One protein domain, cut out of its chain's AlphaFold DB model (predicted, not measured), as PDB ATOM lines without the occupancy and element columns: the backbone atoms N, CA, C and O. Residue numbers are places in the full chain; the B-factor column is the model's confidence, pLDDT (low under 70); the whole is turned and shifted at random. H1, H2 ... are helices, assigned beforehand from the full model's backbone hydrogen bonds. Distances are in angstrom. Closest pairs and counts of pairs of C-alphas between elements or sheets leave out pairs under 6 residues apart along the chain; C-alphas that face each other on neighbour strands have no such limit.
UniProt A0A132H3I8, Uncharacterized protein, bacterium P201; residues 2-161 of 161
ATOM      1  N   LYS A   2     -54.956  -8.559 -26.441       57.31
ATOM      2  CA  LYS A   2     -55.123  -7.557 -25.356       57.31
ATOM      3  C   LYS A   2     -54.335  -6.241 -25.530       57.31
ATOM      4  O   LYS A   2     -54.800  -5.189 -25.118       57.31
ATOM      5  N   THR A   3     -53.172  -6.268 -26.181       57.44
ATOM      6  CA  THR A   3     -52.295  -5.091 -26.361       57.44
ATOM      7  C   THR A   3     -52.832  -4.044 -27.342       57.44
ATOM      8  O   THR A   3     -52.645  -2.853 -27.109       57.44
ATOM      9  N   LYS A   4     -53.557  -4.452 -28.397       61.94
ATOM     10  CA  LYS A   4     -54.203  -3.515 -29.340       61.94
ATOM     11  C   LYS A   4     -55.349  -2.732 -28.685       61.94
ATOM     12  O   LYS A   4     -55.427  -1.524 -28.856       61.94
ATOM     13  N   GLN A   5     -56.166  -3.392 -27.860       65.25
ATOM     14  CA  GLN A   5     -57.265  -2.735 -27.137       65.25
ATOM     15  C   GLN A   5     -56.776  -1.678 -26.137       65.25
ATOM     16  O   GLN A   5     -57.381  -0.615 -26.022       65.25
ATOM     17  N   ILE A   6     -55.663  -1.939 -25.444       64.69
ATOM     18  CA  ILE A   6     -55.065  -0.976 -24.507       64.69
ATOM     19  C   ILE A   6     -54.529   0.246 -25.269       64.69
ATOM     20  O   ILE A   6     -54.747   1.378 -24.841       64.69
ATOM     21  N   ALA A   7     -53.882   0.035 -26.419       69.06
ATOM     22  CA  ALA A   7     -53.346   1.119 -27.239       69.06
ATOM     23  C   ALA A   7     -54.448   2.055 -27.770       69.06
ATOM     24  O   ALA A   7     -54.311   3.277 -27.672       69.06
ATOM     25  N   ASP A   8     -55.564   1.505 -28.254       71.81
ATOM     26  CA  ASP A   8     -56.688   2.302 -28.759       71.81
ATOM     27  C   ASP A   8     -57.421   3.055 -27.638       71.81
ATOM     28  O   ASP A   8     -57.805   4.217 -27.808       71.81
ATOM     29  N   PHE A   9     -57.541   2.448 -26.453       66.88
ATOM     30  CA  PHE A   9     -58.124   3.095 -25.276       66.88
ATOM     31  C   PHE A   9     -57.269   4.271 -24.779       66.88
ATOM     32  O   PHE A   9     -57.791   5.358 -24.526       66.88
ATOM     33  N   VAL A  10     -55.946   4.085 -24.693       69.25
ATOM     34  CA  VAL A  10     -54.999   5.148 -24.312       69.25
ATOM     35  C   VAL A  10     -55.020   6.285 -25.335       69.25
ATOM     36  O   VAL A  10     -54.985   7.453 -24.950       69.25
ATOM     37  N   LYS A  11     -55.130   5.974 -26.631       72.81
ATOM     38  CA  LYS A  11     -55.185   6.985 -27.698       72.81
ATOM     39  C   LYS A  11     -56.472   7.813 -27.639       72.81
ATOM     40  O   LYS A  11     -56.404   9.034 -27.773       72.81
ATOM     41  N   LYS A  12     -57.618   7.173 -27.374       78.44
ATOM     42  CA  LYS A  12     -58.934   7.827 -27.258       78.44
ATOM     43  C   LYS A  12     -59.066   8.679 -25.990       78.44
ATOM     44  O   LYS A  12     -59.644   9.760 -26.045       78.44
ATOM     45  N   ASN A  13     -58.479   8.236 -24.876       78.06
ATOM     46  CA  ASN A  13     -58.643   8.865 -23.559       78.06
ATOM     47  C   ASN A  13     -57.390   9.602 -23.051       78.06
ATOM     48  O   ASN A  13     -57.307   9.937 -21.869       78.06
ATOM     49  N   LYS A  14     -56.415   9.885 -23.928       78.19
ATOM     50  CA  LYS A  14     -55.094  10.445 -23.580       78.19
ATOM     51  C   LYS A  14     -55.165  11.676 -22.667       78.19
ATOM     52  O   LYS A  14     -54.394  11.772 -21.718       78.19
ATOM     53  N   LYS A  15     -56.095  12.604 -22.929       77.44
ATOM     54  CA  LYS A  15     -56.275  13.822 -22.116       77.44
ATOM     55  C   LYS A  15     -56.765  13.502 -20.701       77.44
ATOM     56  O   LYS A  15     -56.175  13.982 -19.743       77.44
ATOM     57  N   SER A  16     -57.782  12.652 -20.562       78.88
ATOM     58  CA  SER A  16     -58.312  12.243 -19.254       78.88
ATOM     59  C   SER A  16     -57.283  11.459 -18.436       78.88
ATOM     60  O   SER A  16     -57.193  11.638 -17.226       78.88
ATOM     61  N   LEU A  17     -56.460  10.642 -19.099       81.69
ATOM     62  CA  LEU A  17     -55.384   9.872 -18.468       81.69
ATOM     63  C   LEU A  17     -54.239  10.780 -17.981       81.69
ATOM     64  O   LEU A  17     -53.725  10.580 -16.884       81.69
ATOM     65  N   LEU A  18     -53.891  11.818 -18.753       81.38
ATOM     66  CA  LEU A  18     -52.933  12.851 -18.341       81.38
ATOM     67  C   LEU A  18     -53.447  13.684 -17.158       81.38
ATOM     68  O   LEU A  18     -52.683  13.950 -16.235       81.38
ATOM     69  N   ILE A  19     -54.732  14.053 -17.152       81.44
ATOM     70  CA  ILE A  19     -55.355  14.765 -16.023       81.44
ATOM     71  C   ILE A  19     -55.335  13.884 -14.770       81.44
ATOM     72  O   ILE A  19     -54.913  14.344 -13.713       81.44
ATOM     73  N   ALA A  20     -55.717  12.609 -14.885       82.88
ATOM     74  CA  ALA A  20     -55.693  11.669 -13.766       82.88
ATOM     75  C   ALA A  20     -54.275  11.487 -13.196       82.88
ATOM     76  O   ALA A  20     -54.094  11.551 -11.983       82.88
ATOM     77  N   LEU A  21     -53.262  11.339 -14.057       84.62
ATOM     78  CA  LEU A  21     -51.858  11.298 -13.635       84.62
ATOM     79  C   LEU A  21     -51.433  12.595 -12.935       84.62
ATOM     80  O   LEU A  21     -50.808  12.533 -11.879       84.62
ATOM     81  N   GLY A  22     -51.810  13.758 -13.473       84.31
ATOM     82  CA  GLY A  22     -51.532  15.057 -12.856       84.31
ATOM     83  C   GLY A  22     -52.139  15.188 -11.457       84.31
ATOM     84  O   GLY A  22     -51.444  15.575 -10.520       84.31
ATOM     85  N   VAL A  23     -53.404  14.791 -11.286       89.62
ATOM     86  CA  VAL A  23     -54.084  14.797  -9.979       89.62
ATOM     87  C   VAL A  23     -53.392  13.853  -8.992       89.62
ATOM     88  O   VAL A  23     -53.145  14.241  -7.852       89.62
ATOM     89  N   VAL A  24     -53.013  12.644  -9.419       90.06
ATOM     90  CA  VAL A  24     -52.294  11.683  -8.564       90.06
ATOM     91  C   VAL A  24     -50.943  12.241  -8.114       90.06
ATOM     92  O   VAL A  24     -50.612  12.146  -6.933       90.06
ATOM     93  N   VAL A  25     -50.183  12.874  -9.011       89.81
ATOM     94  CA  VAL A  25     -48.899  13.502  -8.662       89.81
ATOM     95  C   VAL A  25     -49.094  14.602  -7.617       89.81
ATOM     96  O   VAL A  25     -48.376  14.621  -6.618       89.81
ATOM     97  N   VAL A  26     -50.092  15.474  -7.791       88.81
ATOM     98  CA  VAL A  26     -50.397  16.533  -6.814       88.81
ATOM     99  C   VAL A  26     -50.761  15.938  -5.452       88.81
ATOM    100  O   VAL A  26     -50.225  16.377  -4.435       88.81
ATOM    101  N   LEU A  27     -51.604  14.903  -5.412       89.31
ATOM    102  CA  LEU A  27     -51.987  14.240  -4.161       89.31
ATOM    103  C   LEU A  27     -50.785  13.615  -3.439       89.31
ATOM    104  O   LEU A  27     -50.660  13.765  -2.223       89.31
ATOM    105  N   VAL A  28     -49.877  12.962  -4.171       89.12
ATOM    106  CA  VAL A  28     -48.654  12.380  -3.595       89.12
ATOM    107  C   VAL A  28     -47.746  13.471  -3.029       89.12
ATOM    108  O   VAL A  28     -47.266  13.336  -1.903       89.12
ATOM    109  N   VAL A  29     -47.547  14.574  -3.758       85.44
ATOM    110  CA  VAL A  29     -46.744  15.712  -3.286       85.44
ATOM    111  C   VAL A  29     -47.332  16.293  -1.999       85.44
ATOM    112  O   VAL A  29     -46.611  16.459  -1.013       85.44
ATOM    113  N   VAL A  30     -48.645  16.532  -1.968       85.50
ATOM    114  CA  VAL A  30     -49.340  17.036  -0.776       85.50
ATOM    115  C   VAL A  30     -49.180  16.066   0.399       85.50
ATOM    116  O   VAL A  30     -48.826  16.492   1.500       85.50
ATOM    117  N   TRP A  31     -49.362  14.763   0.178       88.31
ATOM    118  CA  TRP A  31     -49.212  13.752   1.227       88.31
ATOM    119  C   TRP A  31     -47.791  13.712   1.809       88.31
ATOM    120  O   TRP A  31     -47.627  13.683   3.032       88.31
ATOM    121  N   VAL A  32     -46.760  13.771   0.958       80.88
ATOM    122  CA  VAL A  32     -45.354  13.803   1.396       80.88
ATOM    123  C   VAL A  32     -45.080  15.034   2.264       80.88
ATOM    124  O   VAL A  32     -44.460  14.909   3.323       80.88
ATOM    125  N   ILE A  33     -45.567  16.210   1.854       76.00
ATOM    126  CA  ILE A  33     -45.397  17.461   2.606       76.00
ATOM    127  C   ILE A  33     -46.077  17.364   3.977       76.00
ATOM    128  O   ILE A  33     -45.454  17.660   5.000       76.00
ATOM    129  N   VAL A  34     -47.328  16.895   4.019       75.94
ATOM    130  CA  VAL A  34     -48.089  16.749   5.270       75.94
ATOM    131  C   VAL A  34     -47.398  15.779   6.227       75.94
ATOM    132  O   VAL A  34     -47.262  16.081   7.414       75.94
ATOM    133  N   ARG A  35     -46.917  14.631   5.732       77.38
ATOM    134  CA  ARG A  35     -46.245  13.627   6.568       77.38
ATOM    135  C   ARG A  35     -44.940  14.155   7.164       77.38
ATOM    136  O   ARG A  35     -44.696  13.947   8.349       77.38
ATOM    137  N   ARG A  36     -44.128  14.861   6.369       73.69
ATOM    138  CA  ARG A  36     -42.891  15.490   6.861       73.69
ATOM    139  C   ARG A  36     -43.184  16.508   7.958       73.69
ATOM    140  O   ARG A  36     -42.544  16.462   9.002       73.69
ATOM    141  N   LYS A  37     -44.190  17.365   7.756       72.31
ATOM    142  CA  LYS A  37     -44.578  18.387   8.736       72.31
ATOM    143  C   LYS A  37     -45.057  17.777  10.056       72.31
ATOM    144  O   LYS A  37     -44.614  18.219  11.108       72.31
ATOM    145  N   LYS A  38     -45.897  16.734  10.003       75.06
ATOM    146  CA  LYS A  38     -46.334  16.004  11.208       75.06
ATOM    147  C   LYS A  38     -45.154  15.402  11.975       75.06
ATOM    148  O   LYS A  38     -45.122  15.496  13.191       75.06
ATOM    149  N   GLY A  39     -44.175  14.830  11.270       77.94
ATOM    150  CA  GLY A  39     -42.990  14.250  11.907       77.94
ATOM    151  C   GLY A  39     -42.079  15.272  12.596       77.94
ATOM    152  O   GLY A  39     -41.459  14.928  13.594       77.94
ATOM    153  N   ILE A  40     -41.987  16.505  12.086       77.69
ATOM    154  CA  ILE A  40     -41.231  17.588  12.743       77.69
ATOM    155  C   ILE A  40     -41.945  18.021  14.026       77.69
ATOM    156  O   ILE A  40     -41.314  18.105  15.070       77.69
ATOM    157  N   ASP A  41     -43.265  18.215  13.955       82.00
ATOM    158  CA  ASP A  41     -44.067  18.659  15.098       82.00
ATOM    159  C   ASP A  41     -43.950  17.713  16.296       82.00
ATOM    160  O   ASP A  41     -43.675  18.148  17.408       82.00
ATOM    161  N   THR A  42     -44.100  16.407  16.052       85.12
ATOM    162  CA  THR A  42     -43.961  15.381  17.092       85.12
ATOM    163  C   THR A  42     -42.563  15.388  17.704       85.12
ATOM    164  O   THR A  42     -42.441  15.393  18.919       85.12
ATOM    165  N   LYS A  43     -41.507  15.482  16.886       87.12
ATOM    166  CA  LYS A  43     -40.126  15.504  17.394       87.12
ATOM    167  C   LYS A  43     -39.837  16.703  18.288       87.12
ATOM    168  O   LYS A  43     -39.174  16.541  19.304       87.12
ATOM    169  N   GLU A  44     -40.297  17.896  17.907       87.25
ATOM    170  CA  GLU A  44     -40.089  19.091  18.731       87.25
ATOM    171  C   GLU A  44     -40.862  19.000  20.049       87.25
ATOM    172  O   GLU A  44     -40.342  19.433  21.078       87.25
ATOM    173  N   LYS A  45     -42.063  18.399  20.037       88.75
ATOM    174  CA  LYS A  45     -42.821  18.125  21.263       88.75
ATOM    175  C   LYS A  45     -42.058  17.178  22.178       88.75
ATOM    176  O   LYS A  45     -41.730  17.556  23.297       88.75
ATOM    177  N   ASP A  46     -41.706  16.003  21.665       91.38
ATOM    178  CA  ASP A  46     -41.013  14.962  22.426       91.38
ATOM    179  C   ASP A  46     -39.700  15.491  23.027       91.38
ATOM    180  O   ASP A  46     -39.373  15.218  24.179       91.38
ATOM    181  N   LEU A  47     -38.953  16.299  22.266       91.06
ATOM    182  CA  LEU A  47     -37.691  16.879  22.718       91.06
ATOM    183  C   LEU A  47     -37.887  17.933  23.816       91.06
ATOM    184  O   LEU A  47     -37.103  17.982  24.763       91.06
ATOM    185  N   ALA A  48     -38.905  18.788  23.709       91.25
ATOM    186  CA  ALA A  48     -39.215  19.761  24.755       91.25
ATOM    187  C   ALA A  48     -39.667  19.067  26.052       91.25
ATOM    188  O   ALA A  48     -39.201  19.430  27.135       91.25
ATOM    189  N   GLU A  49     -40.495  18.027  25.945       93.12
ATOM    190  CA  GLU A  49     -40.923  17.231  27.098       93.12
ATOM    191  C   GLU A  49     -39.746  16.494  27.748       93.12
ATOM    192  O   GLU A  49     -39.582  16.528  28.968       93.12
ATOM    193  N   GLN A  50     -38.858  15.906  26.941       93.31
ATOM    194  CA  GLN A  50     -37.657  15.231  27.432       93.31
ATOM    195  C   GLN A  50     -36.700  16.188  28.158       93.31
ATOM    196  O   GLN A  50     -36.156  15.831  29.201       93.31
ATOM    197  N   ASN A  51     -36.484  17.395  27.624       90.62
ATOM    198  CA  ASN A  51     -35.547  18.361  28.208       90.62
ATOM    199  C   ASN A  51     -36.038  18.942  29.537       90.62
ATOM    200  O   ASN A  51     -35.226  19.313  30.381       90.62
ATOM    201  N   THR A  52     -37.353  19.061  29.708       92.00
ATOM    202  CA  THR A  52     -37.956  19.740  30.865       92.00
ATOM    203  C   THR A  52     -38.519  18.772  31.903       92.00
ATOM    204  O   THR A  52     -38.754  19.171  33.042       92.00
ATOM    205  N   GLY A  53     -38.763  17.509  31.530       92.06
ATOM    206  CA  GLY A  53     -39.477  16.538  32.362       92.06
ATOM    207  C   GLY A  53     -40.958  16.883  32.572       92.06
ATOM    208  O   GLY A  53     -41.621  16.259  33.398       92.06
ATOM    209  N   GLN A  54     -41.474  17.882  31.853       93.88
ATOM    210  CA  GLN A  54     -42.858  18.337  31.903       93.88
ATOM    211  C   GLN A  54     -43.542  18.017  30.574       93.88
ATOM    212  O   GLN A  54     -42.916  18.073  29.523       93.88
ATOM    213  N   SER A  55     -44.832  17.693  30.604       93.56
ATOM    214  CA  SER A  55     -45.604  17.478  29.375       93.56
ATOM    215  C   SER A  55     -46.084  18.799  28.787       93.56
ATOM    216  O   SER A  55     -46.450  19.720  29.525       93.56
ATOM    217  N   ILE A  56     -46.151  18.873  27.460       94.50
ATOM    218  CA  ILE A  56     -46.729  20.023  26.769       94.50
ATOM    219  C   ILE A  56     -48.233  20.060  27.025       94.50
ATOM    220  O   ILE A  56     -48.931  19.043  26.979       94.50
ATOM    221  N   THR A  57     -48.755  21.258  27.268       93.31
ATOM    222  CA  THR A  57     -50.175  21.468  27.520       93.31
ATOM    223  C   THR A  57     -50.999  21.075  26.295       93.31
ATOM    224  O   THR A  57     -50.876  21.634  25.197       93.31
ATOM    225  N   ALA A  58     -51.896  20.109  26.490       90.19
ATOM    226  CA  ALA A  58     -52.815  19.665  25.455       90.19
ATOM    227  C   ALA A  58     -53.799  20.781  25.058       90.19
ATOM    228  O   ALA A  58     -54.248  21.573  25.883       90.19
ATOM    229  N   GLY A  59     -54.171  20.816  23.777       88.88
ATOM    230  CA  GLY A  59     -55.174  21.751  23.257       88.88
ATOM    231  C   GLY A  59     -54.653  23.143  22.888       88.88
ATOM    232  O   GLY A  59     -55.404  23.910  22.288       88.88
ATOM    233  N   ILE A  60     -53.382  23.468  23.156       92.75
ATOM    234  CA  ILE A  60     -52.781  24.711  22.654       92.75
ATOM    235  C   ILE A  60     -52.652  24.653  21.123       92.75
ATOM    236  O   ILE A  60     -52.113  23.700  20.552       92.75
ATOM    237  N   ASN A  61     -53.127  25.705  20.450       94.19
ATOM    238  CA  ASN A  61     -52.931  25.899  19.017       94.19
ATOM    239  C   ASN A  61     -51.639  26.688  18.756       94.19
ATOM    240  O   ASN A  61     -51.639  27.905  18.615       94.19
ATOM    241  N   TRP A  62     -50.520  25.975  18.667       92.94
ATOM    242  CA  TRP A  62     -49.178  26.554  18.510       92.94
ATOM    243  C   TRP A  62     -48.991  27.382  17.242       92.94
ATOM    244  O   TRP A  62     -48.221  28.340  17.232       92.94
ATOM    245  N   ARG A  63     -49.721  27.035  16.176       91.69
ATOM    246  CA  ARG A  63     -49.747  27.839  14.954       91.69
ATOM    247  C   ARG A  63     -50.368  29.198  15.212       91.69
ATOM    248  O   ARG A  63     -49.785  30.187  14.807       91.69
ATOM    249  N   ASP A  64     -51.513  29.224  15.884       94.62
ATOM    250  CA  ASP A  64     -52.198  30.467  16.227       94.62
ATOM    251  C   ASP A  64     -51.319  31.356  17.117       94.62
ATOM    252  O   ASP A  64     -51.121  32.523  16.803       94.62
ATOM    253  N   LEU A  65     -50.676  30.790  18.146       95.31
ATOM    254  CA  LEU A  65     -49.750  31.553  18.994       95.31
ATOM    255  C   LEU A  65     -48.579  32.156  18.200       95.31
ATOM    256  O   LEU A  65     -48.230  33.317  18.406       95.31
ATOM    257  N   ALA A  66     -47.984  31.392  17.280       92.50
ATOM    258  CA  ALA A  66     -46.904  31.885  16.429       92.50
ATOM    259  C   ALA A  66     -47.394  32.927  15.404       92.50
ATOM    260  O   ALA A  66     -46.712  33.920  15.160       92.50
ATOM    261  N   ASP A  67     -48.585  32.743  14.830       90.44
ATOM    262  CA  ASP A  67     -49.210  33.709  13.922       90.44
ATOM    263  C   ASP A  67     -49.458  35.049  14.640       90.44
ATOM    264  O   ASP A  67     -49.164  36.104  14.068       90.44
ATOM    265  N   ARG A  68     -49.942  34.992  15.890       92.31
ATOM    266  CA  ARG A  68     -50.213  36.141  16.769       92.31
ATOM    267  C   ARG A  68     -48.938  36.867  17.184       92.31
ATOM    268  O   ARG A  68     -48.847  38.068  16.969       92.31
ATOM    269  N   LEU A  69     -47.912  36.151  17.655       91.69
ATOM    270  CA  LEU A  69     -46.598  36.745  17.958       91.69
ATOM    271  C   LEU A  69     -45.986  37.421  16.733       91.69
ATOM    272  O   LEU A  69     -45.481  38.535  16.819       91.69
ATOM    273  N   ARG A  70     -46.077  36.780  15.566       88.25
ATOM    274  CA  ARG A  70     -45.617  37.382  14.314       88.25
ATOM    275  C   ARG A  70     -46.377  38.667  14.021       88.25
ATOM    276  O   ARG A  70     -45.742  39.659  13.691       88.25
ATOM    277  N   ALA A  71     -47.706  38.659  14.116       85.88
ATOM    278  CA  ALA A  71     -48.514  39.860  13.908       85.88
ATOM    279  C   ALA A  71     -48.159  40.973  14.909       85.88
ATOM    280  O   ALA A  71     -48.080  42.128  14.507       85.88
ATOM    281  N   ALA A  72     -47.872  40.612  16.161       88.75
ATOM    282  CA  ALA A  72     -47.477  41.543  17.209       88.75
ATOM    283  C   ALA A  72     -46.120  42.207  16.933       88.75
ATOM    284  O   ALA A  72     -46.006  43.420  17.066       88.75
ATOM    285  N   PHE A  73     -45.117  41.448  16.477       83.69
ATOM    286  CA  PHE A  73     -43.817  42.002  16.067       83.69
ATOM    287  C   PHE A  73     -43.876  42.757  14.727       83.69
ATOM    288  O   PHE A  73     -43.028  43.586  14.435       83.69
ATOM    289  N   SER A  74     -44.875  42.471  13.887       72.06
ATOM    290  CA  SER A  74     -45.047  43.085  12.560       72.06
ATOM    291  C   SER A  74     -46.174  44.117  12.526       72.06
ATOM    292  O   SER A  74     -46.814  44.257  11.484       72.06
ATOM    293  N   GLY A  75     -46.437  44.800  13.651       55.78
ATOM    294  CA  GLY A  75     -47.601  45.663  13.874       55.78
ATOM    295  C   GLY A  75     -48.019  46.503  12.652       55.78
ATOM    296  O   GLY A  75     -47.174  46.877  11.835       55.78
ATOM    297  N   PRO A  76     -49.318  46.837  12.504       46.53
ATOM    298  CA  PRO A  76     -49.960  47.202  11.232       46.53
ATOM    299  C   PRO A  76     -49.341  48.373  10.451       46.53
ATOM    300  O   PRO A  76     -49.707  48.563   9.295       46.53
ATOM    301  N   ASN A  77     -48.402  49.126  11.036       45.56
ATOM    302  CA  ASN A  77     -47.640  50.190  10.387       45.56
ATOM    303  C   ASN A  77     -46.150  50.230  10.813       45.56
ATOM    304  O   ASN A  77     -45.637  51.310  11.063       45.56
ATOM    305  N   ALA A  78     -45.447  49.095  10.924       52.34
ATOM    306  CA  ALA A  78     -43.969  48.994  10.959       52.34
ATOM    307  C   ALA A  78     -43.187  49.903  11.949       52.34
ATOM    308  O   ALA A  78     -41.984  50.097  11.775       52.34
ATOM    309  N   SER A  79     -43.837  50.463  12.976       58.09
ATOM    310  CA  SER A  79     -43.231  51.421  13.914       58.09
ATOM    311  C   SER A  79     -43.382  51.034  15.386       58.09
ATOM    312  O   SER A  79     -43.116  51.868  16.246       58.09
ATOM    313  N   GLY A  80     -43.853  49.823  15.690       69.38
ATOM    314  CA  GLY A  80     -44.020  49.376  17.070       69.38
ATOM    315  C   GLY A  80     -44.511  47.938  17.189       69.38
ATOM    316  O   GLY A  80     -45.160  47.413  16.278       69.38
ATOM    317  N   THR A  81     -44.188  47.345  18.331       86.00
ATOM    318  CA  THR A  81     -44.612  46.013  18.766       86.00
ATOM    319  C   THR A  81     -45.974  46.112  19.444       86.00
ATOM    320  O   THR A  81     -46.236  47.070  20.155       86.00
ATOM    321  N   ASP A  82     -46.867  45.144  19.238       90.44
ATOM    322  CA  ASP A  82     -48.084  45.015  20.053       90.44
ATOM    323  C   ASP A  82     -47.761  44.210  21.319       90.44
ATOM    324  O   ASP A  82     -47.840  42.978  21.342       90.44
ATOM    325  N   GLU A  83     -47.330  44.894  22.379       91.75
ATOM    326  CA  GLU A  83     -46.850  44.231  23.593       91.75
ATOM    327  C   GLU A  83     -47.987  43.524  24.334       91.75
ATOM    328  O   GLU A  83     -47.783  42.453  24.906       91.75
ATOM    329  N   VAL A  84     -49.206  44.070  24.265       93.94
ATOM    330  CA  VAL A  84     -50.404  43.464  24.860       93.94
ATOM    331  C   VAL A  84     -50.643  42.079  24.272       93.94
ATOM    332  O   VAL A  84     -50.916  41.127  25.011       93.94
ATOM    333  N   GLU A  85     -50.496  41.940  22.956       94.69
ATOM    334  CA  GLU A  85     -50.653  40.653  22.289       94.69
ATOM    335  C   GLU A  85     -49.512  39.682  22.626       94.69
ATOM    336  O   GLU A  85     -49.759  38.493  22.864       94.69
ATOM    337  N   VAL A  86     -48.272  40.174  22.744       95.00
ATOM    338  CA  VAL A  86     -47.144  39.361  23.231       95.00
ATOM    339  C   VAL A  86     -47.441  38.819  24.632       95.00
ATOM    340  O   VAL A  86     -47.333  37.610  24.865       95.00
ATOM    341  N   TYR A  87     -47.885  39.673  25.556       97.00
ATOM    342  CA  TYR A  87     -48.238  39.281  26.922       97.00
ATOM    343  C   TYR A  87     -49.375  38.267  26.945       97.00
ATOM    344  O   TYR A  87     -49.313  37.285  27.688       97.00
ATOM    345  N   ALA A  88     -50.395  38.465  26.109       97.06
ATOM    346  CA  ALA A  88     -51.513  37.543  25.994       97.06
ATOM    347  C   ALA A  88     -51.049  36.158  25.524       97.06
ATOM    348  O   ALA A  88     -51.469  35.152  26.100       97.06
ATOM    349  N   VAL A  89     -50.157  36.087  24.527       97.06
ATOM    350  CA  VAL A  89     -49.596  34.815  24.046       97.06
ATOM    351  C   VAL A  89     -48.759  34.134  25.126       97.06
ATOM    352  O   VAL A  89     -49.011  32.965  25.429       97.06
ATOM    353  N   LEU A  90     -47.823  34.840  25.767       96.88
ATOM    354  CA  LEU A  90     -47.025  34.278  26.869       96.88
ATOM    355  C   LEU A  90     -47.914  33.855  28.052       96.88
ATOM    356  O   LEU A  90     -47.669  32.841  28.709       96.88
ATOM    357  N   GLY A  91     -49.015  34.577  28.261       96.25
ATOM    358  CA  GLY A  91     -50.082  34.284  29.210       96.25
ATOM    359  C   GLY A  91     -50.811  32.957  28.966       96.25
ATOM    360  O   GLY A  91     -51.405  32.415  29.902       96.25
ATOM    361  N   THR A  92     -50.749  32.387  27.762       96.50
ATOM    362  CA  THR A  92     -51.374  31.086  27.459       96.50
ATOM    363  C   THR A  92     -50.550  29.886  27.919       96.50
ATOM    364  O   THR A  92     -51.127  28.834  28.210       96.50
ATOM    365  N   LEU A  93     -49.229  30.050  28.032       97.00
ATOM    366  CA  LEU A  93     -48.310  28.989  28.435       97.00
ATOM    367  C   LEU A  93     -48.583  28.578  29.885       97.00
ATOM    368  O   LEU A  93     -49.046  29.388  30.701       97.00
ATOM    369  N   ARG A  94     -48.333  27.311  30.213       96.56
ATOM    370  CA  ARG A  94     -48.605  26.763  31.549       96.56
ATOM    371  C   ARG A  94     -47.366  26.247  32.256       96.56
ATOM    372  O   ARG A  94     -47.407  26.145  33.477       96.56
ATOM    373  N   ASN A  95     -46.315  25.899  31.521       96.56
ATOM    374  CA  ASN A  95     -45.129  25.256  32.073       96.56
ATOM    375  C   ASN A  95     -43.891  25.448  31.171       96.56
ATOM    376  O   ASN A  95     -43.973  26.055  30.100       96.56
ATOM    377  N   GLN A  96     -42.729  24.959  31.612       96.94
ATOM    378  CA  GLN A  96     -41.461  25.113  30.891       96.94
ATOM    379  C   GLN A  96     -41.471  24.361  29.552       96.94
ATOM    380  O   GLN A  96     -40.887  24.850  28.586       96.94
ATOM    381  N   ALA A  97     -42.139  23.205  29.467       96.75
ATOM    382  CA  ALA A  97     -42.250  22.453  28.215       96.75
ATOM    383  C   ALA A  97     -42.955  23.272  27.125       96.75
ATOM    384  O   ALA A  97     -42.485  23.305  25.989       96.75
ATOM    385  N   ASP A  98     -44.022  23.992  27.483       97.06
ATOM    386  CA  ASP A  98     -44.734  24.900  26.581       97.06
ATOM    387  C   ASP A  98     -43.816  26.010  26.048       97.06
ATOM    388  O   ASP A  98     -43.859  26.335  24.861       97.06
ATOM    389  N   TRP A  99     -42.968  26.579  26.910       96.81
ATOM    390  CA  TRP A  99     -42.002  27.612  26.528       96.81
ATOM    391  C   TRP A  99     -40.942  27.084  25.560       96.81
ATOM    392  O   TRP A  99     -40.734  27.655  24.487       96.81
ATOM    393  N   GLU A 100     -40.300  25.967  25.905       95.81
ATOM    394  CA  GLU A 100     -39.285  25.342  25.052       95.81
ATOM    395  C   GLU A 100     -39.858  24.939  23.698       95.81
ATOM    396  O   GLU A 100     -39.238  25.148  22.649       95.81
ATOM    397  N   TYR A 101     -41.073  24.403  23.710       95.81
ATOM    398  CA  TYR A 101     -41.747  24.014  22.496       95.81
ATOM    399  C   TYR A 101     -42.163  25.219  21.648       95.81
ATOM    400  O   TYR A 101     -41.935  25.198  20.439       95.81
ATOM    401  N   LEU A 102     -42.676  26.303  22.242       95.44
ATOM    402  CA  LEU A 102     -42.994  27.529  21.506       95.44
ATOM    403  C   LEU A 102     -41.756  28.111  20.810       95.44
ATOM    404  O   LEU A 102     -41.839  28.461  19.632       95.44
ATOM    405  N   LYS A 103     -40.598  28.161  21.488       93.56
ATOM    406  CA  LYS A 103     -39.331  28.630  20.890       93.56
ATOM    407  C   LYS A 103     -38.944  27.816  19.653       93.56
ATOM    408  O   LYS A 103     -38.605  28.375  18.609       93.56
ATOM    409  N   ARG A 104     -39.020  26.489  19.754       91.00
ATOM    410  CA  ARG A 104     -38.712  25.553  18.659       91.00
ATOM    411  C   ARG A 104     -39.716  25.649  17.515       91.00
ATOM    412  O   ARG A 104     -39.348  25.684  16.335       91.00
ATOM    413  N   TYR A 105     -40.995  25.732  17.868       91.81
ATOM    414  CA  TYR A 105     -42.085  25.864  16.917       91.81
ATOM    415  C   TYR A 105     -41.981  27.172  16.138       91.81
ATOM    416  O   TYR A 105     -42.136  27.157  14.919       91.81
ATOM    417  N   TRP A 106     -41.657  28.282  16.809       91.38
ATOM    418  CA  TRP A 106     -41.433  29.592  16.198       91.38
ATOM    419  C   TRP A 106     -40.395  29.536  15.073       91.38
ATOM    420  O   TRP A 106     -40.677  29.967  13.955       91.38
ATOM    421  N   ALA A 107     -39.233  28.924  15.321       87.31
ATOM    422  CA  ALA A 107     -38.190  28.777  14.307       87.31
ATOM    423  C   ALA A 107     -38.711  28.053  13.051       87.31
ATOM    424  O   ALA A 107     -38.566  28.540  11.926       87.31
ATOM    425  N   THR A 108     -39.398  26.923  13.250       86.75
ATOM    426  CA  THR A 108     -40.005  26.136  12.163       86.75
ATOM    427  C   THR A 108     -41.122  26.907  11.455       86.75
ATOM    428  O   THR A 108     -41.276  26.830  10.232       86.75
ATOM    429  N   TYR A 109     -41.919  27.657  12.213       87.31
ATOM    430  CA  TYR A 109     -43.000  28.482  11.702       87.31
ATOM    431  C   TYR A 109     -42.461  29.569  10.765       87.31
ATOM    432  O   TYR A 109     -42.893  29.625   9.610       87.31
ATOM    433  N   CYS A 110     -41.462  30.334  11.209       84.12
ATOM    434  CA  CYS A 110     -40.786  31.358  10.415       84.12
ATOM    435  C   CYS A 110     -40.159  30.784   9.132       84.12
ATOM    436  O   CYS A 110     -40.255  31.387   8.059       84.12
ATOM    437  N   ASP A 111     -39.586  29.578   9.199       82.81
ATOM    438  CA  ASP A 111     -39.062  28.883   8.017       82.81
ATOM    439  C   ASP A 111     -40.145  28.472   7.016       82.81
ATOM    440  O   ASP A 111     -39.928  28.501   5.800       82.81
ATOM    441  N   SER A 112     -41.336  28.144   7.515       82.88
ATOM    442  CA  SER A 112     -42.474  27.748   6.687       82.88
ATOM    443  C   SER A 112     -43.153  28.911   5.956       82.88
ATOM    444  O   SER A 112     -43.977  28.671   5.067       82.88
ATOM    445  N   LEU A 113     -42.829  30.159   6.305       82.00
ATOM    446  CA  LEU A 113     -43.422  31.333   5.673       82.00
ATOM    447  C   LEU A 113     -42.921  31.511   4.229       82.00
ATOM    448  O   LEU A 113     -41.731  31.356   3.954       82.00
ATOM    449  N   PRO A 114     -43.796  31.887   3.282       83.50
ATOM    450  CA  PRO A 114     -43.364  32.326   1.962       83.50
ATOM    451  C   PRO A 114     -42.385  33.502   2.052       83.50
ATOM    452  O   PRO A 114     -42.521  34.373   2.910       83.50
ATOM    453  N   TRP A 115     -41.428  33.560   1.124       78.75
ATOM    454  CA  TRP A 115     -40.385  34.592   1.110       78.75
ATOM    455  C   TRP A 115     -40.951  36.024   1.118       78.75
ATOM    456  O   TRP A 115     -40.439  36.869   1.839       78.75
ATOM    457  N   TRP A 116     -42.048  36.277   0.401       77.69
ATOM    458  CA  TRP A 116     -42.703  37.587   0.362       77.69
ATOM    459  C   TRP A 116     -43.353  37.976   1.697       77.69
ATOM    460  O   TRP A 116     -43.341  39.151   2.045       77.69
ATOM    461  N   LYS A 117     -43.859  37.012   2.486       76.50
ATOM    462  CA  LYS A 117     -44.345  37.295   3.849       76.50
ATOM    463  C   LYS A 117     -43.191  37.696   4.757       76.50
ATOM    464  O   LYS A 117     -43.266  38.714   5.425       76.50
ATOM    465  N   ARG A 118     -42.086  36.945   4.703       74.81
ATOM    466  CA  ARG A 118     -40.882  37.258   5.487       74.81
ATOM    467  C   ARG A 118     -40.307  38.644   5.176       74.81
ATOM    468  O   ARG A 118     -39.741  39.265   6.065       74.81
ATOM    469  N   LEU A 119     -40.422  39.100   3.927       70.75
ATOM    470  CA  LEU A 119     -40.030  40.456   3.527       70.75
ATOM    471  C   LEU A 119     -40.985  41.519   4.067       70.75
ATOM    472  O   LEU A 119     -40.515  42.478   4.661       70.75
ATOM    473  N   ASN A 120     -42.298  41.342   3.884       68.88
ATOM    474  CA  ASN A 120     -43.295  42.303   4.371       68.88
ATOM    475  C   ASN A 120     -43.230  42.500   5.886       68.88
ATOM    476  O   ASN A 120     -43.438  43.607   6.367       68.88
ATOM    477  N   ASP A 121     -42.918  41.435   6.615       67.62
ATOM    478  CA  ASP A 121     -42.830  41.463   8.070       67.62
ATOM    479  C   ASP A 121     -41.450  41.931   8.571       67.62
ATOM    480  O   ASP A 121     -41.164  41.801   9.755       67.62
ATOM    481  N   ASN A 122     -40.546  42.376   7.682       64.69
ATOM    482  CA  ASN A 122     -39.138  42.691   7.980       64.69
ATOM    483  C   ASN A 122     -38.345  41.576   8.697       64.69
ATOM    484  O   ASN A 122     -37.192  41.777   9.078       64.69
ATOM    485  N   LEU A 123     -38.894  40.360   8.782       65.81
ATOM    486  CA  LEU A 123     -38.262  39.203   9.413       65.81
ATOM    487  C   LEU A 123     -36.956  38.807   8.709       65.81
ATOM    488  O   LEU A 123     -36.084  38.218   9.325       65.81
ATOM    489  N   MET A 124     -36.769  39.128   7.423       55.06
ATOM    490  CA  MET A 124     -35.491  38.851   6.745       55.06
ATOM    491  C   MET A 124     -34.341  39.790   7.148       55.06
ATOM    492  O   MET A 124     -33.187  39.436   6.916       55.06
ATOM    493  N   ASN A 125     -34.634  40.966   7.714       53.56
ATOM    494  CA  ASN A 125     -33.620  41.981   8.027       53.56
ATOM    495  C   ASN A 125     -33.011  41.828   9.424       53.56
ATOM    496  O   ASN A 125     -31.987  42.448   9.708       53.56
ATOM    497  N   THR A 126     -33.586  40.987  10.283       55.81
ATOM    498  CA  THR A 126     -33.001  40.680  11.586       55.81
ATOM    499  C   THR A 126     -32.282  39.338  11.499       55.81
ATOM    500  O   THR A 126     -32.860  38.313  11.142       55.81
ATOM    501  N   SER A 127     -31.001  39.294  11.866       57.94
ATOM    502  CA  SER A 127     -30.220  38.045  11.974       57.94
ATOM    503  C   SER A 127     -30.825  37.030  12.962       57.94
ATOM    504  O   SER A 127     -30.375  35.889  13.043       57.94
ATOM    505  N   ASN A 128     -31.871  37.439  13.683       66.31
ATOM    506  CA  ASN A 128     -32.431  36.796  14.855       66.31
ATOM    507  C   ASN A 128     -33.903  36.371  14.704       66.31
ATOM    508  O   ASN A 128     -34.438  35.783  15.638       66.31
ATOM    509  N   TYR A 129     -34.555  36.577  13.549       73.06
ATOM    510  CA  TYR A 129     -36.004  36.334  13.389       73.06
ATOM    511  C   TYR A 129     -36.471  34.896  13.668       73.06
ATOM    512  O   TYR A 129     -37.650  34.647  13.919       73.06
ATOM    513  N   LYS A 130     -35.561  33.917  13.608       82.06
ATOM    514  CA  LYS A 130     -35.857  32.511  13.933       82.06
ATOM    515  C   LYS A 130     -35.761  32.197  15.422       82.06
ATOM    516  O   LYS A 130     -36.189  31.125  15.835       82.06
ATOM    517  N   SER A 131     -35.203  33.099  16.220       89.75
ATOM    518  CA  SER A 131     -35.133  32.975  17.670       89.75
ATOM    519  C   SER A 131     -36.216  33.847  18.287       89.75
ATOM    520  O   SER A 131     -36.155  35.074  18.208       89.75
ATOM    521  N   LEU A 132     -37.208  33.214  18.917       90.88
ATOM    522  CA  LEU A 132     -38.262  33.939  19.629       90.88
ATOM    523  C   LEU A 132     -37.667  34.813  20.741       90.88
ATOM    524  O   LEU A 132     -38.040  35.968  20.876       90.88
ATOM    525  N   VAL A 133     -36.690  34.280  21.479       92.81
ATOM    526  CA  VAL A 133     -35.961  34.982  22.548       92.81
ATOM    527  C   VAL A 133     -35.297  36.244  22.009       92.81
ATOM    528  O   VAL A 133     -35.477  37.328  22.550       92.81
ATOM    529  N   ALA A 134     -34.569  36.125  20.900       88.38
ATOM    530  CA  ALA A 134     -33.885  37.271  20.320       88.38
ATOM    531  C   ALA A 134     -34.858  38.266  19.665       88.38
ATOM    532  O   ALA A 134     -34.562  39.456  19.640       88.38
ATOM    533  N   SER A 135     -36.013  37.795  19.181       87.62
ATOM    534  CA  SER A 135     -37.094  38.666  18.704       87.62
ATOM    535  C   SER A 135     -37.676  39.472  19.865       87.62
ATOM    536  O   SER A 135     -37.745  40.684  19.770       87.62
ATOM    537  N   LEU A 136     -37.977  38.836  21.003       90.19
ATOM    538  CA  LEU A 136     -38.428  39.540  22.208       90.19
ATOM    539  C   LEU A 136     -37.410  40.595  22.658       90.19
ATOM    540  O   LEU A 136     -37.793  41.729  22.897       90.19
ATOM    541  N   ILE A 137     -36.119  40.249  22.730       89.94
ATOM    542  CA  ILE A 137     -35.057  41.185  23.149       89.94
ATOM    543  C   ILE A 137     -34.941  42.389  22.205       89.94
ATOM    544  O   ILE A 137     -34.613  43.486  22.648       89.94
ATOM    545  N   TYR A 138     -35.140  42.172  20.907       86.38
ATOM    546  CA  TYR A 138     -35.012  43.223  19.901       86.38
ATOM    547  C   TYR A 138     -36.246  44.132  19.842       86.38
ATOM    548  O   TYR A 138     -36.101  45.339  19.680       86.38
ATOM    549  N   GLU A 139     -37.436  43.544  19.972       85.62
ATOM    550  CA  GLU A 139     -38.723  44.211  19.748       85.62
ATOM    551  C   GLU A 139     -39.309  44.864  21.007       85.62
ATOM    552  O   GLU A 139     -40.220  45.681  20.890       85.62
ATOM    553  N   LEU A 140     -38.828  44.498  22.201       88.25
ATOM    554  CA  LEU A 140     -39.365  44.972  23.477       88.25
ATOM    555  C   LEU A 140     -38.349  45.794  24.272       88.25
ATOM    556  O   LEU A 140     -37.154  45.492  24.323       88.25
ATOM    557  N   SER A 141     -38.845  46.805  24.980       91.12
ATOM    558  CA  SER A 141     -38.075  47.566  25.960       91.12
ATOM    559  C   SER A 141     -37.717  46.718  27.187       91.12
ATOM    560  O   SER A 141     -38.318  45.682  27.472       91.12
ATOM    561  N   THR A 142     -36.750  47.175  27.990       93.69
ATOM    562  CA  THR A 142     -36.365  46.480  29.233       93.69
ATOM    563  C   THR A 142     -37.543  46.315  30.200       93.69
ATOM    564  O   THR A 142     -37.656  45.282  30.857       93.69
ATOM    565  N   THR A 143     -38.438  47.305  30.276       95.31
ATOM    566  CA  THR A 143     -39.634  47.243  31.129       95.31
ATOM    567  C   THR A 143     -40.636  46.212  30.613       95.31
ATOM    568  O   THR A 143     -41.180  45.440  31.399       95.31
ATOM    569  N   GLU A 144     -40.841  46.138  29.299       95.00
ATOM    570  CA  GLU A 144     -41.735  45.153  28.679       95.00
ATOM    571  C   GLU A 144     -41.180  43.729  28.788       95.00
ATOM    572  O   GLU A 144     -41.922  42.800  29.103       95.00
ATOM    573  N   LEU A 145     -39.869  43.546  28.601       95.56
ATOM    574  CA  LEU A 145     -39.193  42.265  28.825       95.56
ATOM    575  C   LEU A 145     -39.328  41.801  30.272       95.56
ATOM    576  O   LEU A 145     -39.580  40.621  30.523       95.56
ATOM    577  N   GLN A 146     -39.197  42.719  31.229       97.00
ATOM    578  CA  GLN A 146     -39.411  42.410  32.637       97.00
ATOM    579  C   GLN A 146     -40.861  41.974  32.897       97.00
ATOM    580  O   GLN A 146     -41.082  40.997  33.609       97.00
ATOM    581  N   HIS A 147     -41.840  42.611  32.254       97.19
ATOM    582  CA  HIS A 147     -43.240  42.200  32.355       97.19
ATOM    583  C   HIS A 147     -43.484  40.804  31.755       97.19
ATOM    584  O   HIS A 147     -44.103  39.946  32.387       97.19
ATOM    585  N   CYS A 148     -42.920  40.518  30.575       97.31
ATOM    586  CA  CYS A 148     -42.918  39.174  29.987       97.31
ATOM    587  C   CYS A 148     -42.325  38.139  30.953       97.31
ATOM    588  O   CYS A 148     -42.879  37.052  31.134       97.31
ATOM    589  N   ARG A 149     -41.206  38.482  31.600       97.56
ATOM    590  CA  ARG A 149     -40.546  37.622  32.582       97.56
ATOM    591  C   ARG A 149     -41.443  37.356  33.788       97.56
ATOM    592  O   ARG A 149     -41.546  36.208  34.202       97.56
ATOM    593  N   GLU A 150     -42.124  38.364  34.319       97.94
ATOM    594  CA  GLU A 150     -43.068  38.209  35.432       97.94
ATOM    595  C   GLU A 150     -44.244  37.291  35.071       97.94
ATOM    596  O   GLU A 150     -44.579  36.385  35.842       97.94
ATOM    597  N   ILE A 151     -44.810  37.444  33.868       97.69
ATOM    598  CA  ILE A 151     -45.862  36.557  33.352       97.69
ATOM    599  C   ILE A 151     -45.374  35.106  33.325       97.69
ATOM    600  O   ILE A 151     -46.073  34.215  33.813       97.69
ATOM    601  N   LEU A 152     -44.182  34.854  32.783       97.69
ATOM    602  CA  LEU A 152     -43.617  33.507  32.667       97.69
ATOM    603  C   LEU A 152     -43.254  32.912  34.038       97.69
ATOM    604  O   LEU A 152     -43.629  31.776  34.334       97.69
ATOM    605  N   LEU A 153     -42.630  33.692  34.922       97.75
ATOM    606  CA  LEU A 153     -42.285  33.250  36.275       97.75
ATOM    607  C   LEU A 153     -43.524  32.896  37.104       97.75
ATOM    608  O   LEU A 153     -43.500  31.904  37.830       97.75
ATOM    609  N   SER A 154     -44.637  33.627  36.943       96.94
ATOM    610  CA  SER A 154     -45.911  33.299  37.610       96.94
ATOM    611  C   SER A 154     -46.460  31.910  37.240       96.94
ATOM    612  O   SER A 154     -47.319  31.368  37.935       96.94
ATOM    613  N   LYS A 155     -45.941  31.315  36.160       95.25
ATOM    614  CA  LYS A 155     -46.295  29.989  35.634       95.25
ATOM    615  C   LYS A 155     -45.228  28.932  35.925       95.25
ATOM    616  O   LYS A 155     -45.328  27.815  35.427       95.25
ATOM    617  N   GLY A 156     -44.185  29.277  36.684       94.94
ATOM    618  CA  GLY A 156     -43.037  28.400  36.916       94.94
ATOM    619  C   GLY A 156     -42.144  28.213  35.685       94.94
ATOM    620  O   GLY A 156     -41.423  27.221  35.611       94.94
ATOM    621  N   ILE A 157     -42.198  29.135  34.719       97.44
ATOM    622  CA  ILE A 157     -41.330  29.146  33.537       97.44
ATOM    623  C   ILE A 157     -40.125  30.037  33.833       97.44
ATOM    624  O   ILE A 157     -40.290  31.181  34.250       97.44
ATOM    625  N   THR A 158     -38.918  29.535  33.575       95.75
ATOM    626  CA  THR A 158     -37.670  30.308  33.632       95.75
ATOM    627  C   THR A 158     -37.288  30.757  32.217       95.75
ATOM    628  O   THR A 158     -36.780  29.937  31.444       95.75
ATOM    629  N   PRO A 159     -37.558  32.020  31.835       92.12
ATOM    630  CA  PRO A 159     -37.172  32.541  30.528       92.12
ATOM    631  C   PRO A 159     -35.661  32.773  30.408       92.12
ATOM    632  O   PRO A 159     -34.986  33.094  31.384       92.12
ATOM    633  N   ASP A 160     -35.156  32.644  29.184       90.06
ATOM    634  CA  ASP A 160     -33.745  32.738  28.794       90.06
ATOM    635  C   ASP A 160     -33.383  34.049  28.060       90.06
ATOM    636  O   ASP A 160     -32.432  34.077  27.281       90.06
ATOM    637  N   PHE A 161     -34.131  35.130  28.317       86.62
ATOM    638  CA  PHE A 161     -33.850  36.506  27.874       86.62
ATOM    639  C   PHE A 161     -33.723  37.451  29.063       86.62
ATOM    640  O   PHE A 161     -34.542  37.318  30.001       86.62
TER     641      PHE A 161
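Overview. This is residues 2 to 161 of the 161 residues of an uncharacterized protein of bacterium P201 (UniProt A0A132H3I8). A long helix, H2, reaches like a handle from a head of shorter helices, H3 to H8, with H1 making a corner at its far end. In the head, H3, H4, H8 and H7 stand side by side in a loose ring of four, and H5 crosses beside the first residues of H3 and H7, with residues 41 to 52 of H2 packed along it. The printed part has 160 residues with eight named helices, H1 to H8 in order, and no named strand: the class is all helix. It is only just loose, close to extended, with a radius of gyration of the C-alphas of 22.6 A, and it spans 80 by 40 by 24 A.

Along the chain. H1, residues 2 to 12, begins with C-alpha 2 at (-55.123, -7.557, -25.356). H2, residues 14 to 52, is 57.8 A long and ends with C-alpha 52 at (-37.956, 19.740, 30.865). H3 is residues 62 to 73, H4 83 to 90, H5 96 to 112 at 24.4 A, H6 115 to 120, H7 132 to 139 and H8 142 to 153, ending at (-42.285, 33.250, 36.275).

Arrangement. The hub, H5, touches H2 at a shallow tilt of 30 degrees, opposite ways, closest at the C-alphas of Ala 48 and Ala 97, 5.3 A. H5 touches H7 at 76 degrees, about perpendicular, closest at C-alphas 103 and 132, 5.6 A. H3 touches H5 at C-alphas 66 and 106, 5.9 A. H3 and H4 form a helical hairpin, C-alphas 69 and 86 being 5.9 A apart. H4 touches H8 at C-alphas 87 and 148, 6.1 A. H6 touches no helix. In each helix every O i to N i+4 pair is within hydrogen-bond range.

Size, cuts and confidence. The C-alphas of Lys 4 and Thr 143, the two farthest apart, are 80.3 A apart. The printed part has no cut. The link H6 to H7 is long. Low-confidence residues, with pLDDT under 70, are 2 to 7, 9 to 10, 75 to 80 and 120 to 128.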